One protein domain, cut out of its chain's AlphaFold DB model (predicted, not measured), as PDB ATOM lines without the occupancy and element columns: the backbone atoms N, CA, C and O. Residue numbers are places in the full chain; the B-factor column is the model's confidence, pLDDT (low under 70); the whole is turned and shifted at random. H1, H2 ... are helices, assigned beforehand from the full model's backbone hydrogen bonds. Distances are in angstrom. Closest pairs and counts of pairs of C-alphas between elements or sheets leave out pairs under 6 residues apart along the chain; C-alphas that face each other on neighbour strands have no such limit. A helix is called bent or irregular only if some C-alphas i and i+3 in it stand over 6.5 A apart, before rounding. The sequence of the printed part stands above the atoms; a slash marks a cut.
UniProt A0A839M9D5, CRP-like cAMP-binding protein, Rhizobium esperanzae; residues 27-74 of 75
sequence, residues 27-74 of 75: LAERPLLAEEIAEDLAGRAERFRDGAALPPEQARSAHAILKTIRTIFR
ATOM      1  N   LEU A  27      16.142  14.795  -0.185       90.56
ATOM      2  CA  LEU A  27      15.017  15.320   0.591       90.56
ATOM      3  C   LEU A  27      15.051  14.822   2.040       90.56
ATOM      4  O   LEU A  27      14.789  15.595   2.959       90.56
ATOM      5  N   ALA A  28      15.411  13.553   2.253       89.81
ATOM      6  CA  ALA A  28      15.505  12.971   3.590       89.81
ATOM      7  C   ALA A  28      16.614  13.622   4.436       89.81
ATOM      8  O   ALA A  28      16.433  13.842   5.633       89.81
ATOM      9  N   GLU A  29      17.743  13.973   3.820       94.50
ATOM     10  CA  GLU A  29      18.849  14.676   4.481       94.50
ATOM     11  C   GLU A  29      18.523  16.141   4.815       94.50
ATOM     12  O   GLU A  29      19.174  16.744   5.672       94.50
ATOM     13  N   ARG A  30      17.531  16.738   4.140       94.00
ATOM     14  CA  ARG A  30      17.168  18.158   4.264       94.00
ATOM     15  C   ARG A  30      15.650  18.340   4.370       94.00
ATOM     16  O   ARG A  30      15.039  18.903   3.461       94.00
ATOM     17  N   PRO A  31      15.035  17.935   5.494       88.56
ATOM     18  CA  PRO A  31      13.579  17.928   5.642       88.56
ATOM     19  C   PRO A  31      12.940  19.315   5.485       88.56
ATOM     20  O   PRO A  31      11.902  19.429   4.850       88.56
ATOM     21  N   LEU A  32      13.592  20.379   5.966       92.81
ATOM     22  CA  LEU A  32      13.077  21.746   5.816       92.81
ATOM     23  C   LEU A  32      12.990  22.172   4.340       92.81
ATOM     24  O   LEU A  32      11.993  22.740   3.917       92.81
ATOM     25  N   LEU A  33      13.994  21.820   3.530       89.31
ATOM     26  CA  LEU A  33      13.970  22.085   2.089       89.31
ATOM     27  C   LEU A  33      12.885  21.254   1.387       89.31
ATOM     28  O   LEU A  33      12.276  21.710   0.423       89.31
ATOM     29  N   ALA A  34      12.639  20.031   1.860       90.31
ATOM     30  CA  ALA A  34      11.573  19.190   1.332       90.31
ATOM     31  C   ALA A  34      10.183  19.786   1.602       90.31
ATOM     32  O   ALA A  34       9.334  19.764   0.710       90.31
ATOM     33  N   GLU A  35       9.968  20.348   2.795       90.88
ATOM     34  CA  GLU A  35       8.737  21.058   3.156       90.88
ATOM     35  C   GLU A  35       8.530  22.301   2.282       90.88
ATOM     36  O   GLU A  35       7.466  22.442   1.680       90.88
ATOM     37  N   GLU A  36       9.562  23.132   2.106       92.94
ATOM     38  CA  GLU A  36       9.501  24.310   1.226       92.94
ATOM     39  C   GLU A  36       9.131  23.929  -0.216       92.94
ATOM     40  O   GLU A  36       8.244  24.534  -0.819       92.94
ATOM     41  N   ILE A  37       9.764  22.887  -0.769       89.69
ATOM     42  CA  ILE A  37       9.453  22.391  -2.118       89.69
ATOM     43  C   ILE A  37       8.006  21.884  -2.192       89.69
ATOM     44  O   ILE A  37       7.321  22.126  -3.189       89.69
ATOM     45  N   ALA A  38       7.528  21.186  -1.159       88.94
ATOM     46  CA  ALA A  38       6.166  20.665  -1.115       88.94
ATOM     47  C   ALA A  38       5.119  21.790  -1.078       88.94
ATOM     48  O   ALA A  38       4.136  21.717  -1.822       88.94
ATOM     49  N   GLU A  39       5.339  22.838  -0.283       91.12
ATOM     50  CA  GLU A  39       4.464  24.018  -0.236       91.12
ATOM     51  C   GLU A  39       4.422  24.743  -1.588       91.12
ATOM     52  O   GLU A  39       3.340  25.038  -2.114       91.12
ATOM     53  N   ASP A  40       5.587  24.956  -2.207       88.50
ATOM     54  CA  ASP A  40       5.694  25.637  -3.499       88.50
ATOM     55  C   ASP A  40       4.971  24.859  -4.612       88.50
ATOM     56  O   ASP A  40       4.270  25.438  -5.456       88.50
ATOM     57  N   LEU A  41       5.108  23.528  -4.606       85.12
ATOM     58  CA  LEU A  41       4.419  22.637  -5.538       85.12
ATOM     59  C   LEU A  41       2.909  22.595  -5.281       85.12
ATOM     60  O   LEU A  41       2.145  22.651  -6.248       85.12
ATOM     61  N   ALA A  42       2.464  22.547  -4.023       83.38
ATOM     62  CA  ALA A  42       1.045  22.556  -3.669       83.38
ATOM     63  C   ALA A  42       0.360  23.843  -4.155       83.38
ATOM     64  O   ALA A  42      -0.636  23.776  -4.882       83.38
ATOM     65  N   GLY A  43       0.960  25.005  -3.880       81.06
ATOM     66  CA  GLY A  43       0.427  26.292  -4.329       81.06
ATOM     67  C   GLY A  43       0.430  26.461  -5.854       81.06
ATOM     68  O   GLY A  43      -0.372  27.215  -6.411       81.06
ATOM     69  N   ARG A  44       1.325  25.780  -6.585       77.81
ATOM     70  CA  ARG A  44       1.279  25.733  -8.060       77.81
ATOM     71  C   ARG A  44       0.206  24.771  -8.558       77.81
ATOM     72  O   ARG A  44      -0.525  25.127  -9.478       77.81
ATOM     73  N   ALA A  45       0.082  23.589  -7.958       74.00
ATOM     74  CA  ALA A  45      -0.915  22.592  -8.339       74.00
ATOM     75  C   ALA A  45      -2.351  23.109  -8.162       74.00
ATOM     76  O   ALA A  45      -3.212  22.822  -8.992       74.00
ATOM     77  N   GLU A  46      -2.609  23.910  -7.127       70.94
ATOM     78  CA  GLU A  46      -3.885  24.615  -6.948       70.94
ATOM     79  C   GLU A  46      -4.159  25.589  -8.099       70.94
ATOM     80  O   GLU A  46      -5.175  25.459  -8.777       70.94
ATOM     81  N   ARG A  47      -3.193  26.452  -8.438       66.69
ATOM     82  CA  ARG A  47      -3.299  27.370  -9.586       66.69
ATOM     83  C   ARG A  47      -3.521  26.651 -10.922       66.69
ATOM     84  O   ARG A  47      -4.252  27.155 -11.771       66.69
ATOM     85  N   PHE A  48      -2.902  25.487 -11.125       63.94
ATOM     86  CA  PHE A  48      -3.108  24.679 -12.331       63.94
ATOM     87  C   PHE A  48      -4.467  23.971 -12.350       63.94
ATOM     88  O   PHE A  48      -5.060  23.858 -13.422       63.94
ATOM     89  N   ARG A  49      -4.991  23.533 -11.195       61.31
ATOM     90  CA  ARG A  49      -6.354  22.981 -11.096       61.31
ATOM     91  C   ARG A  49      -7.414  24.038 -11.392       61.31
ATOM     92  O   ARG A  49      -8.340  23.749 -12.144       61.31
ATOM     93  N   ASP A  50      -7.231  25.258 -10.899       54.69
ATOM     94  CA  ASP A  50      -8.137  26.379 -11.185       54.69
ATOM     95  C   ASP A  50      -7.994  26.886 -12.635       54.69
ATOM     96  O   ASP A  50      -8.952  27.359 -13.246       54.69
ATOM     97  N   GLY A  51      -6.801  26.739 -13.222       49.16
ATOM     98  CA  GLY A  51      -6.476  27.094 -14.605       49.16
ATOM     99  C   GLY A  51      -6.844  26.048 -15.665       49.16
ATOM    100  O   GLY A  51      -6.713  26.332 -16.856       49.16
ATOM    101  N   ALA A  52      -7.346  24.867 -15.288       49.69
ATOM    102  CA  ALA A  52      -7.806  23.844 -16.238       49.69
ATOM    103  C   ALA A  52      -9.050  24.275 -17.054       49.69
ATOM    104  O   ALA A  52      -9.481  23.559 -17.957       49.69
ATOM    105  N   ALA A  53      -9.594  25.465 -16.778       49.09
ATOM    106  CA  ALA A  53     -10.607  26.151 -17.576       49.09
ATOM    107  C   ALA A  53     -10.038  27.296 -18.451       49.09
ATOM    108  O   ALA A  53     -10.782  28.212 -18.804       49.09
ATOM    109  N   LEU A  54      -8.740  27.317 -18.787       47.97
ATOM    110  CA  LEU A  54      -8.181  28.408 -19.598       47.97
ATOM    111  C   LEU A  54      -8.392  28.185 -21.117       47.97
ATOM    112  O   LEU A  54      -7.963  27.161 -21.649       47.97
ATOM    113  N   PRO A  55      -9.043  29.130 -21.835       47.16
ATOM    114  CA  PRO A  55      -9.339  29.016 -23.267       47.16
ATOM    115  C   PRO A  55      -8.072  29.151 -24.144       47.16
ATOM    116  O   PRO A  55      -7.023  29.574 -23.654       47.16
ATOM    117  N   PRO A  56      -8.157  28.892 -25.469       52.38
ATOM    118  CA  PRO A  56      -7.038  28.897 -26.434       52.38
ATOM    119  C   PRO A  56      -6.233  30.212 -26.592       52.38
ATOM    120  O   PRO A  56      -5.383  30.324 -27.477       52.38
ATOM    121  N   GLU A  57      -6.443  31.218 -25.745       53.25
ATOM    122  CA  GLU A  57      -5.697  32.481 -25.749       53.25
ATOM    123  C   GLU A  57      -4.225  32.326 -25.319       53.25
ATOM    124  O   GLU A  57      -3.374  33.127 -25.719       53.25
ATOM    125  N   GLN A  58      -3.872  31.258 -24.596       53.19
ATOM    126  CA  GLN A  58      -2.486  30.998 -24.178       53.19
ATOM    127  C   GLN A  58      -1.520  30.722 -25.342       53.19
ATOM    128  O   GLN A  58      -0.347  31.081 -25.249       53.19
ATOM    129  N   ALA A  59      -1.994  30.199 -26.478       50.53
ATOM    130  CA  ALA A  59      -1.149  30.027 -27.664       50.53
ATOM    131  C   ALA A  59      -0.703  31.378 -28.263       50.53
ATOM    132  O   ALA A  59       0.431  31.518 -28.731       50.53
ATOM    133  N   ARG A  60      -1.559  32.411 -28.189       53.94
ATOM    134  CA  ARG A  60      -1.195  33.791 -28.568       53.94
ATOM    135  C   ARG A  60      -0.235  34.415 -27.551       53.94
ATOM    136  O   ARG A  60       0.673  35.142 -27.953       53.94
ATOM    137  N   SER A  61      -0.391  34.080 -26.269       60.12
ATOM    138  CA  SER A  61       0.505  34.514 -25.188       60.12
ATOM    139  C   SER A  61       1.922  33.953 -25.347       60.12
ATOM    140  O   SER A  61       2.881  34.720 -25.322       60.12
ATOM    141  N   ALA A  62       2.080  32.656 -25.633       58.47
ATOM    142  CA  ALA A  62       3.397  32.044 -25.840       58.47
ATOM    143  C   ALA A  62       4.169  32.696 -27.003       58.47
ATOM    144  O   ALA A  62       5.362  32.982 -26.885       58.47
ATOM    145  N   HIS A  63       3.482  33.012 -28.106       60.72
ATOM    146  CA  HIS A  63       4.099  33.693 -29.246       60.72
ATOM    147  C   HIS A  63       4.480  35.151 -28.929       60.72
ATOM    148  O   HIS A  63       5.520  35.638 -29.382       60.72
ATOM    149  N   ALA A  64       3.675  35.843 -28.119       65.44
ATOM    150  CA  ALA A  64       3.986  37.187 -27.635       65.44
ATOM    151  C   ALA A  64       5.178  37.185 -26.663       65.44
ATOM    152  O   ALA A  64       6.079  38.009 -26.805       65.44
ATOM    153  N   ILE A  65       5.238  36.217 -25.745       70.50
ATOM    154  CA  ILE A  65       6.355  36.021 -24.812       70.50
ATOM    155  C   ILE A  65       7.645  35.723 -25.583       70.50
ATOM    156  O   ILE A  65       8.660  36.380 -25.356       70.50
ATOM    157  N   LEU A  66       7.596  34.821 -26.568       70.00
ATOM    158  CA  LEU A  66       8.717  34.541 -27.472       70.00
ATOM    159  C   LEU A  66       9.205  35.792 -28.211       70.00
ATOM    160  O   LEU A  66      10.412  35.993 -28.357       70.00
ATOM    161  N   LYS A  67       8.285  36.645 -28.674       72.62
ATOM    162  CA  LYS A  67       8.626  37.908 -29.343       72.62
ATOM    163  C   LYS A  67       9.316  38.881 -28.383       72.62
ATOM    164  O   LYS A  67      10.327  39.473 -28.756       72.62
ATOM    165  N   THR A  68       8.822  39.009 -27.155       72.69
ATOM    166  CA  THR A  68       9.422  39.862 -26.118       72.69
ATOM    167  C   THR A  68      10.818  39.379 -25.734       72.69
ATOM    168  O   THR A  68      11.763  40.163 -25.779       72.69
ATOM    169  N   ILE A  69      10.983  38.081 -25.466       73.38
ATOM    170  CA  ILE A  69      12.287  37.471 -25.166       73.38
ATOM    171  C   ILE A  69      13.269  37.727 -26.318       73.38
ATOM    172  O   ILE A  69      14.358  38.253 -26.102       73.38
ATOM    173  N   ARG A  70      12.872  37.458 -27.570       72.75
ATOM    174  CA  ARG A  70      13.721  37.724 -28.746       72.75
ATOM    175  C   ARG A  70      14.107  39.194 -28.904       72.75
ATOM    176  O   ARG A  70      15.161  39.462 -29.464       72.75
ATOM    177  N   THR A  71      13.271  40.123 -28.440       71.62
ATOM    178  CA  THR A  71      13.544  41.568 -28.509       71.62
ATOM    179  C   THR A  71      14.560  41.997 -27.450       71.62
ATOM    180  O   THR A  71      15.389  42.852 -27.725       71.62
ATOM    181  N   ILE A  72      14.539  41.383 -26.264       71.69
ATOM    182  CA  ILE A  72      15.487  41.683 -25.178       71.69
ATOM    183  C   ILE A  72      16.887  41.128 -25.487       71.69
ATOM    184  O   ILE A  72      17.883  41.770 -25.176       71.69
ATOM    185  N   PHE A  73      16.967  39.948 -26.110       68.81
ATOM    186  CA  PHE A  73      18.237  39.245 -26.340       68.81
ATOM    187  C   PHE A  73      18.851  39.443 -27.739       68.81
ATOM    188  O   PHE A  73      19.940  38.927 -27.990       68.81
ATOM    189  N   ARG A  74      18.201  40.176 -28.656       55.44
ATOM    190  CA  ARG A  74      18.826  40.654 -29.906       55.44
ATOM    191  C   ARG A  74      19.287  42.104 -29.735       55.44
ATOM    192  O   ARG A  74      18.531  43.024 -30.042       55.44
TER     193      ARG A  74
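This is residues 27 to 74 of the 75 residues of the protein "CRP-like cAMP-binding protein" of Rhizobium esperanzae (UniProt A0A839M9D5). Two helices, H1 and then H2, make an open, flat V, with no contact between its two arms and a bare space inside the angle. H1 is the longer arm, and a tight link joins the two at the corner. The printed part has 48 residues with two named helices and no named strand, class all helix. It is extended, with a radius of gyration of the C-alphas of 16.8 A and spans of 42 by 33 by 10 A.

H1, residues 31 to 53, and H2, residues 58 to 73, are apart, no C-alpha of the one being within 8 A of the other. In H2 every O i to N i+4 pair is within hydrogen-bond range; in H1, 17 of 19 are.

H1 begins at C-alpha 31 (13.579, 17.928, 5.642) and is 34.5 A long. It is irregular, but only just: C-alphas 50 and 53 are 6.9 A apart. H2 is 22.4 A long and ends at C-alpha 73 (18.237, 39.245, -26.340).

The two C-alphas farthest apart, those of Ala 28 and Arg 74, are 43.6 A apart. The printed part has no cut. Residues 28 to 34 and 38 to 74 stand free. The pLDDT is under 70 in residues 47 to 64 and 73 to 74.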